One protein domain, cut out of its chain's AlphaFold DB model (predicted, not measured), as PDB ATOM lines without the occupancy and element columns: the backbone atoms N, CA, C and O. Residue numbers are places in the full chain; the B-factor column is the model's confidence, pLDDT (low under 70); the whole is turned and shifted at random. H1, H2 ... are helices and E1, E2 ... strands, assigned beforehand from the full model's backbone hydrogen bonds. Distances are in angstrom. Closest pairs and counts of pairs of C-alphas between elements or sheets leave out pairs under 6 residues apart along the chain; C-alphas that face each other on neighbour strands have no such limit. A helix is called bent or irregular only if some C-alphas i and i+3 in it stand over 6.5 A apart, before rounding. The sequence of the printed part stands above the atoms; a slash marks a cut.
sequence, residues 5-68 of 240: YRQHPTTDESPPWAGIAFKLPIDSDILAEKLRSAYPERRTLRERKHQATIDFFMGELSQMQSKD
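This is residues 5 to 68 of the 240 residues of an uncharacterized protein of Periconia macrospinosa (UniProt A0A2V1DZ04). Picture a loose U: the long helix H2 makes one side, residues 5 to 19 with the short strand E1 make the other side, and the shorter helix H1 stands at the end where the two sides are joined. H1 packs on the first part of H2, while residues 61 to 68 at the other end of H2 stick out. The printed part has 64 residues, with one named strand and two named helices in the order E1, H1, H2, and its class is mostly helix. The whole is only just loose, close to compact, with a radius of gyration of the C-alphas of 13.3 A, and elongated, spanning 35 by 21 by 15 A.

Begin at Tyr 5, whose C-alpha is at (-36.622, 27.257, -53.536); from there residues 5 to 19 hold no named element. Find C-alpha 20 at (-34.990, 32.762, -54.276), where strand E1 begins; it covers residues 20 to 22. After a short link of 6 residues comes helix H1, residues 29 to 38, 14.1 A from first to last C-alpha. After a second short link of 6 residues, look for C-alpha 45 at (-31.715, 32.837, -36.351): here helix H2 begins, and its residues 45 to 67 run 33.0 A to C-alpha 67 at (-24.976, 19.153, -65.589).

Start at H2, the longest helix, with 23 residues. H1 and H2 touch, with 7 pairs of C-alphas within 8 A, and H2 does so with residues 45 to 52 alone. The closest C-alphas of the two are those of Leu 35 and Arg 48, 6.0 A apart. Their lines stand at a steep tilt of 63 degrees, and they run the same way. E1 and H2 are near each other, with 7 pairs of C-alphas within 10 A but no pair within 8 A. E1 and H1 are apart. E1 pairs with no named strand, but look at residues 5 to 6: they pair with residues 20 to 21 of E1, antiparallel. In H1 and H2 every O i to N i+4 pair is within hydrogen-bond range, and neither helix is bent.

The two C-alphas farthest apart are those of Asp 29 and Asp 68, at 38.3 A. Residues 61 to 68, of which 61 to 67 belong to H2, stand free; the body without them spans 35 by 20 by 15 A. The printed part has no cut, and neither link between named elements is long. In the B-factor column the mean pLDDT of the printed part is 94.9, and no printed residue is under 70.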
ATOM      1  N   TYR A   5     -36.333  27.615 -52.153       95.69
ATOM      2  CA  TYR A   5     -36.622  27.257 -53.536       95.69
ATOM      3  C   TYR A   5     -36.405  28.478 -54.428       95.69
ATOM      4  O   TYR A   5     -36.478  29.619 -53.966       95.69
ATOM      5  N   ARG A   6     -36.144  28.234 -55.711       94.31
ATOM      6  CA  ARG A   6     -35.990  29.267 -56.732       94.31
ATOM      7  C   ARG A   6     -37.234  29.275 -57.627       94.31
ATOM      8  O   ARG A   6     -37.651  28.227 -58.108       94.31
ATOM      9  N   GLN A   7     -37.843  30.445 -57.805       94.62
ATOM     10  CA  GLN A   7     -39.055  30.654 -58.611       94.62
ATOM     11  C   GLN A   7     -38.759  30.783 -60.111       94.62
ATOM     12  O   GLN A   7     -39.579  30.387 -60.936       94.62
ATOM     13  N   HIS A   8     -37.590  31.323 -60.461       89.81
ATOM     14  CA  HIS A   8     -37.170  31.580 -61.838       89.81
ATOM     15  C   HIS A   8     -35.733  31.092 -62.042       89.81
ATOM     16  O   HIS A   8     -34.908  31.393 -61.179       89.81
ATOM     17  N   PRO A   9     -35.414  30.366 -63.132       87.56
ATOM     18  CA  PRO A   9     -34.043  29.964 -63.441       87.56
ATOM     19  C   PRO A   9     -33.075  31.149 -63.396       87.56
ATOM     20  O   PRO A   9     -33.445  32.264 -63.762       87.56
ATOM     21  N   THR A  10     -31.842  30.909 -62.955       88.81
ATOM     22  CA  THR A  10     -30.794  31.935 -62.943       88.81
ATOM     23  C   THR A  10     -30.488  32.371 -64.376       88.81
ATOM     24  O   THR A  10     -30.149  31.534 -65.211       88.81
ATOM     25  N   THR A  11     -30.614  33.666 -64.661       89.94
ATOM     26  CA  THR A  11     -30.229  34.286 -65.938       89.94
ATOM     27  C   THR A  11     -29.156  35.342 -65.697       89.94
ATOM     28  O   THR A  11     -29.230  36.058 -64.698       89.94
ATOM     29  N   ASP A  12     -28.200  35.476 -66.620       91.31
ATOM     30  CA  ASP A  12     -27.043  36.379 -66.479       91.31
ATOM     31  C   ASP A  12     -27.422  37.866 -66.346       91.31
ATOM     32  O   ASP A  12     -26.690  38.647 -65.740       91.31
ATOM     33  N   GLU A  13     -28.588  38.270 -66.860       95.25
ATOM     34  CA  GLU A  13     -29.118  39.635 -66.711       95.25
ATOM     35  C   GLU A  13     -29.651  39.931 -65.296       95.25
ATOM     36  O   GLU A  13     -29.867  41.090 -64.933       95.25
ATOM     37  N   SER A  14     -29.894  38.895 -64.486       93.94
ATOM     38  CA  SER A  14     -30.498  39.007 -63.158       93.94
ATOM     39  C   SER A  14     -29.476  38.742 -62.046       93.94
ATOM     40  O   SER A  14     -28.634  37.853 -62.172       93.94
ATOM     41  N   PRO A  15     -29.534  39.455 -60.903       92.56
ATOM     42  CA  PRO A  15     -28.686  39.118 -59.766       92.56
ATOM     43  C   PRO A  15     -28.935  37.674 -59.297       92.56
ATOM     44  O   PRO A  15     -30.093  37.262 -59.232       92.56
ATOM     45  N   PRO A  16     -27.916  36.912 -58.858       89.44
ATOM     46  CA  PRO A  16     -28.072  35.486 -58.540       89.44
ATOM     47  C   PRO A  16     -29.051  35.210 -57.383       89.44
ATOM     48  O   PRO A  16     -29.602  34.115 -57.280       89.44
ATOM     49  N   TRP A  17     -29.318  36.208 -56.534       92.19
ATOM     50  CA  TRP A  17     -30.329  36.164 -55.469       92.19
ATOM     51  C   TRP A  17     -31.755  36.539 -55.922       92.19
ATOM     52  O   TRP A  17     -32.667  36.585 -55.096       92.19
ATOM     53  N   ALA A  18     -31.982  36.839 -57.202       95.12
ATOM     54  CA  ALA A  18     -33.318  37.077 -57.735       95.12
ATOM     55  C   ALA A  18     -34.134  35.774 -57.737       95.12
ATOM     56  O   ALA A  18     -33.639  34.706 -58.093       95.12
ATOM     57  N   GLY A  19     -35.397  35.849 -57.316       94.12
ATOM     58  CA  GLY A  19     -36.320  34.712 -57.348       94.12
ATOM     59  C   GLY A  19     -36.070  33.598 -56.321       94.12
ATOM     60  O   GLY A  19     -36.806  32.614 -56.356       94.12
ATOM     61  N   ILE A  20     -35.100  33.711 -55.402       95.88
ATOM     62  CA  ILE A  20     -34.990  32.762 -54.276       95.88
ATOM     63  C   ILE A  20     -35.946  33.139 -53.136       95.88
ATOM     64  O   ILE A  20     -36.042  34.298 -52.736       95.88
ATOM     65  N   ALA A  21     -36.647  32.147 -52.589       96.94
ATOM     66  CA  ALA A  21     -37.603  32.322 -51.501       96.94
ATOM     67  C   ALA A  21     -37.551  31.144 -50.519       96.94
ATOM     68  O   ALA A  21     -37.275  30.006 -50.896       96.94
ATOM     69  N   PHE A  22     -37.848  31.392 -49.241       97.44
ATOM     70  CA  PHE A  22     -38.027  30.309 -48.272       97.44
ATOM     71  C   PHE A  22     -39.355  29.581 -48.536       97.44
ATOM     72  O   PHE A  22     -40.383  30.223 -48.755       97.44
ATOM     73  N   LYS A  23     -39.356  28.239 -48.484       97.06
ATOM     74  CA  LYS A  23     -40.570  27.406 -48.641       97.06
ATOM     75  C   LYS A  23     -41.582  27.618 -47.502       97.06
ATOM     76  O   LYS A  23     -42.756  27.301 -47.650       97.06
ATOM     77  N   LEU A  24     -41.119  28.129 -46.359       96.88
ATOM     78  CA  LEU A  24     -41.926  28.484 -45.190       96.88
ATOM     79  C   LEU A  24     -41.867  30.003 -44.954       96.88
ATOM     80  O   LEU A  24     -40.853  30.619 -45.295       96.88
ATOM     81  N   PRO A  25     -42.892  30.613 -44.323       97.19
ATOM     82  CA  PRO A  25     -42.859  32.028 -43.967       97.19
ATOM     83  C   PRO A  25     -41.627  32.367 -43.123       97.19
ATOM     84  O   PRO A  25     -41.283  31.635 -42.194       97.19
ATOM     85  N   ILE A  26     -40.981  33.492 -43.440       95.25
ATOM     86  CA  ILE A  26     -39.682  33.894 -42.876       95.25
ATOM     87  C   ILE A  26     -39.712  33.964 -41.341       95.25
ATOM     88  O   ILE A  26     -38.712  33.636 -40.702       95.25
ATOM     89  N   ASP A  27     -40.853  34.328 -40.759       93.69
ATOM     90  CA  ASP A  27     -41.041  34.487 -39.311       93.69
ATOM     91  C   ASP A  27     -41.921  33.384 -38.695       93.69
ATOM     92  O   ASP A  27     -42.443  33.531 -37.596       93.69
ATOM     93  N   SER A  28     -42.074  32.251 -39.392       97.56
ATOM     94  CA  SER A  28     -42.695  31.047 -38.835       97.56
ATOM     95  C   SER A  28     -41.763  30.365 -37.830       97.56
ATOM     96  O   SER A  28     -40.617  30.043 -38.160       97.56
ATOM     97  N   ASP A  29     -42.281  30.031 -36.646       97.69
ATOM     98  CA  ASP A  29     -41.561  29.225 -35.652       97.69
ATOM     99  C   ASP A  29     -41.107  27.868 -36.220       97.69
ATOM    100  O   ASP A  29     -40.005  27.415 -35.921       97.69
ATOM    101  N   ILE A  30     -41.887  27.277 -37.135       97.38
ATOM    102  CA  ILE A  30     -41.558  26.015 -37.824       97.38
ATOM    103  C   ILE A  30     -40.284  26.168 -38.671       97.38
ATOM    104  O   ILE A  30     -39.448  25.263 -38.717       97.38
ATOM    105  N   LEU A  31     -40.099  27.315 -39.338       97.31
ATOM    106  CA  LEU A  31     -38.860  27.605 -40.067       97.31
ATOM    107  C   LEU A  31     -37.698  27.816 -39.090       97.31
ATOM    108  O   LEU A  31     -36.600  27.314 -39.326       97.31
ATOM    109  N   ALA A  32     -37.932  28.536 -37.991       97.75
ATOM    110  CA  ALA A  32     -36.909  28.813 -36.988       97.75
ATOM    111  C   ALA A  32     -36.420  27.547 -36.262       97.75
ATOM    112  O   ALA A  32     -35.226  27.434 -35.978       97.75
ATOM    113  N   GLU A  33     -37.314  26.595 -35.997       97.94
ATOM    114  CA  GLU A  33     -37.002  25.282 -35.434       97.94
ATOM    115  C   GLU A  33     -36.248  24.405 -36.437       97.94
ATOM    116  O   GLU A  33     -35.149  23.947 -36.129       97.94
ATOM    117  N   LYS A  34     -36.747  24.259 -37.674       97.75
ATOM    118  CA  LYS A  34     -36.048  23.498 -38.727       97.75
ATOM    119  C   LYS A  34     -34.633  24.016 -38.989       97.75
ATOM    120  O   LYS A  34     -33.697  23.224 -39.080       97.75
ATOM    121  N   LEU A  35     -34.458  25.338 -39.047       97.69
ATOM    122  CA  LEU A  35     -33.141  25.960 -39.172       97.69
ATOM    123  C   LEU A  35     -32.259  25.721 -37.938       97.69
ATOM    124  O   LEU A  35     -31.049  25.587 -38.088       97.69
ATOM    125  N   ARG A  36     -32.825  25.665 -36.724       98.00
ATOM    126  CA  ARG A  36     -32.076  25.358 -35.491       98.00
ATOM    127  C   ARG A  36     -31.552  23.923 -35.493       98.00
ATOM    128  O   ARG A  36     -30.399  23.727 -35.127       98.00
ATOM    129  N   SER A  37     -32.362  22.963 -35.937       97.69
ATOM    130  CA  SER A  37     -31.970  21.552 -36.030       97.69
ATOM    131  C   SER A  37     -30.943  21.294 -37.136       97.69
ATOM    132  O   SER A  37     -30.051  20.475 -36.952       97.69
ATOM    133  N   ALA A  38     -31.035  22.002 -38.268       97.62
ATOM    134  CA  ALA A  38     -30.070  21.879 -39.366       97.62
ATOM    135  C   ALA A  38     -28.743  22.618 -39.111       97.62
ATOM    136  O   ALA A  38     -27.700  22.190 -39.597       97.62
ATOM    137  N   TYR A  39     -28.772  23.714 -38.344       97.81
ATOM    138  CA  TYR A  39     -27.616  24.579 -38.082       97.81
ATOM    139  C   TYR A  39     -27.424  24.830 -36.573       97.81
ATOM    140  O   TYR A  39     -27.609  25.969 -36.110       97.81
ATOM    141  N   PRO A  40     -27.052  23.793 -35.794       98.12
ATOM    142  CA  PRO A  40     -26.871  23.907 -34.346       98.12
ATOM    143  C   PRO A  40     -25.730  24.869 -33.973       98.12
ATOM    144  O   PRO A  40     -25.895  25.673 -33.057       98.12
ATOM    145  N   GLU A  41     -24.635  24.866 -34.742       98.12
ATOM    146  CA  GLU A  41     -23.426  25.687 -34.525       98.12
ATOM    147  C   GLU A  41     -23.661  27.204 -34.602       98.12
ATOM    148  O   GLU A  41     -22.923  28.006 -34.027       98.12
ATOM    149  N   ARG A  42     -24.676  27.642 -35.355       98.12
ATOM    150  CA  ARG A  42     -24.989  29.069 -35.516       98.12
ATOM    151  C   ARG A  42     -25.854  29.523 -34.347       98.12
ATOM    152  O   ARG A  42     -26.851  28.876 -34.033       98.12
ATOM    153  N   ARG A  43     -25.520  30.648 -33.709       97.62
ATOM    154  CA  ARG A  43     -26.169  31.091 -32.464       97.62
ATOM    155  C   ARG A  43     -27.489  31.804 -32.734       97.62
ATOM    156  O   ARG A  43     -28.471  31.557 -32.031       97.62
ATOM    157  N   THR A  44     -27.533  32.686 -33.733       98.19
ATOM    158  CA  THR A  44     -28.728  33.496 -34.031       98.19
ATOM    159  C   THR A  44     -29.536  32.954 -35.210       98.19
ATOM    160  O   THR A  44     -29.004  32.360 -36.146       98.19
ATOM    161  N   LEU A  45     -30.854  33.200 -35.216       96.94
ATOM    162  CA  LEU A  45     -31.715  32.837 -36.351       96.94
ATOM    163  C   LEU A  45     -31.276  33.529 -37.655       96.94
ATOM    164  O   LEU A  45     -31.412  32.953 -38.730       96.94
ATOM    165  N   ARG A  46     -30.714  34.743 -37.563       97.94
ATOM    166  CA  ARG A  46     -30.174  35.482 -38.713       97.94
ATOM    167  C   ARG A  46     -28.971  34.763 -39.329       97.94
ATOM    168  O   ARG A  46     -28.947  34.597 -40.541       97.94
ATOM    169  N   GLU A  47     -28.018  34.301 -38.517       98.25
ATOM    170  CA  GLU A  47     -26.892  33.480 -38.995       98.25
ATOM    171  C   GLU A  47     -27.371  32.187 -39.665       98.25
ATOM    172  O   GLU A  47     -26.874  31.840 -40.730       98.25
ATOM    173  N   ARG A  48     -28.359  31.496 -39.078       98.12
ATOM    174  CA  ARG A  48     -28.919  30.259 -39.653       98.12
ATOM    175  C   ARG A  48     -29.601  30.495 -41.001       98.12
ATOM    176  O   ARG A  48     -29.382  29.724 -41.925       98.12
ATOM    177  N   LYS A  49     -30.384  31.577 -41.129       97.56
ATOM    178  CA  LYS A  49     -30.988  31.996 -42.408       97.56
ATOM    179  C   LYS A  49     -29.905  32.268 -43.462       97.56
ATOM    180  O   LYS A  49     -30.027  31.775 -44.573       97.56
ATOM    181  N   HIS A  50     -28.832  32.980 -43.103       97.50
ATOM    182  CA  HIS A  50     -27.708  33.240 -44.016       97.50
ATOM    183  C   HIS A  50     -26.956  31.968 -44.418       97.50
ATOM    184  O   HIS A  50     -26.662  31.803 -45.597       97.50
ATOM    185  N   GLN A  51     -26.689  31.050 -43.481       98.00
ATOM    186  CA  GLN A  51     -26.032  29.776 -43.795       98.00
ATOM    187  C   GLN A  51     -26.877  28.929 -44.752       98.00
ATOM    188  O   GLN A  51     -26.354  28.455 -45.752       98.00
ATOM    189  N   ALA A  52     -28.188  28.818 -44.509       97.38
ATOM    190  CA  ALA A  52     -29.098  28.107 -45.406       97.38
ATOM    191  C   ALA A  52     -29.087  28.675 -46.838       97.38
ATOM    192  O   ALA A  52     -29.167  27.914 -47.800       97.38
ATOM    193  N   THR A  53     -28.957  29.998 -46.988       96.69
ATOM    194  CA  THR A  53     -28.811  30.653 -48.296       96.69
ATOM    195  C   THR A  53     -27.460  30.358 -48.957       96.69
ATOM    196  O   THR A  53     -27.419  30.132 -50.163       96.69
ATOM    197  N   ILE A  54     -26.361  30.322 -48.194       96.50
ATOM    198  CA  ILE A  54     -25.029  29.964 -48.714       96.50
ATOM    199  C   ILE A  54     -25.023  28.512 -49.207       96.50
ATOM    200  O   ILE A  54     -24.645  28.259 -50.347       96.50
ATOM    201  N   ASP A  55     -25.499  27.574 -48.386       97.19
ATOM    202  CA  ASP A  55     -25.549  26.149 -48.725       97.19
ATOM    203  C   ASP A  55     -26.423  25.885 -49.961       97.19
ATOM    204  O   ASP A  55     -26.085  25.043 -50.794       97.19
ATOM    205  N   PHE A  56     -27.530  26.627 -50.103       96.38
ATOM    206  CA  PHE A  56     -28.383  26.587 -51.290       96.38
ATOM    207  C   PHE A  56     -27.603  26.972 -52.556       96.38
ATOM    208  O   PHE A  56     -27.600  26.209 -53.520       96.38
ATOM    209  N   PHE A  57     -26.887  28.104 -52.543       94.38
ATOM    210  CA  PHE A  57     -26.074  28.525 -53.688       94.38
ATOM    211  C   PHE A  57     -24.905  27.570 -53.969       94.38
ATOM    212  O   PHE A  57     -24.600  27.314 -55.129       94.38
ATOM    213  N   MET A  58     -24.269  27.002 -52.940       95.75
ATOM    214  CA  MET A  58     -23.212  26.001 -53.133       95.75
ATOM    215  C   MET A  58     -23.745  24.744 -53.835       95.75
ATOM    216  O   MET A  58     -23.131  24.278 -54.793       95.75
ATOM    217  N   GLY A  59     -24.904  24.229 -53.411       93.88
ATOM    218  CA  GLY A  59     -25.548  23.084 -54.060       93.88
ATOM    219  C   GLY A  59     -25.980  23.370 -55.502       93.88
ATOM    220  O   GLY A  59     -25.818  22.516 -56.372       93.88
ATOM    221  N   GLU A  60     -26.476  24.578 -55.773       92.88
ATOM    222  CA  GLU A  60     -26.847  25.031 -57.118       92.88
ATOM    223  C   GLU A  60     -25.629  25.136 -58.052       92.88
ATOM    224  O   GLU A  60     -25.664  24.611 -59.165       92.88
ATOM    225  N   LEU A  61     -24.512  25.703 -57.579       92.62
ATOM    226  CA  LEU A  61     -23.255  25.756 -58.338       92.62
ATOM    227  C   LEU A  61     -22.722  24.354 -58.666       92.62
ATOM    228  O   LEU A  61     -22.335  24.097 -59.806       92.62
ATOM    229  N   SER A  62     -22.748  23.419 -57.708       94.56
ATOM    230  CA  SER A  62     -22.371  22.022 -57.963       94.56
ATOM    231  C   SER A  62     -23.321  21.319 -58.944       94.56
ATOM    232  O   SER A  62     -22.882  20.465 -59.718       94.56
ATOM    233  N   GLN A  63     -24.609  21.679 -58.962       92.25
ATOM    234  CA  GLN A  63     -25.572  21.153 -59.933       92.25
ATOM    235  C   GLN A  63     -25.306  21.675 -61.353       92.25
ATOM    236  O   GLN A  63     -25.363  20.891 -62.297       92.25
ATOM    237  N   MET A  64     -24.972  22.959 -61.518       88.06
ATOM    238  CA  MET A  64     -24.577  23.515 -62.820       88.06
ATOM    239  C   MET A  64     -23.306  22.832 -63.345       88.06
ATOM    240  O   MET A  64     -23.317  22.254 -64.426       88.06
ATOM    241  N   GLN A  65     -22.250  22.773 -62.525       91.81
ATOM    242  CA  GLN A  65     -20.968  22.154 -62.899       91.81
ATOM    243  C   GLN A  65     -21.088  20.674 -63.294       91.81
ATOM    244  O   GLN A  65     -20.380  20.216 -64.188       91.81
ATOM    245  N   SER A  66     -21.973  19.916 -62.638       91.69
ATOM    246  CA  SER A  66     -22.205  18.506 -62.977       91.69
ATOM    247  C   SER A  66     -23.097  18.330 -64.208       91.69
ATOM    248  O   SER A  66     -22.838  17.437 -65.012       91.69
ATOM    249  N   LYS A  67     -24.103  19.190 -64.406       86.88
ATOM    250  CA  LYS A  67     -24.976  19.153 -65.589       86.88
ATOM    251  C   LYS A  67     -24.248  19.546 -66.877       86.88
ATOM    252  O   LYS A  67     -24.512  18.949 -67.917       86.88
ATOM    253  N   ASP A  68     -23.341  20.515 -66.792       74.12
ATOM    254  CA  ASP A  68     -22.571  21.012 -67.936       74.12
ATOM    255  C   ASP A  68     -21.316  20.172 -68.216       74.12
ATOM    256  O   ASP A  68     -20.634  20.395 -69.217       74.12
TER     257      ASP A  68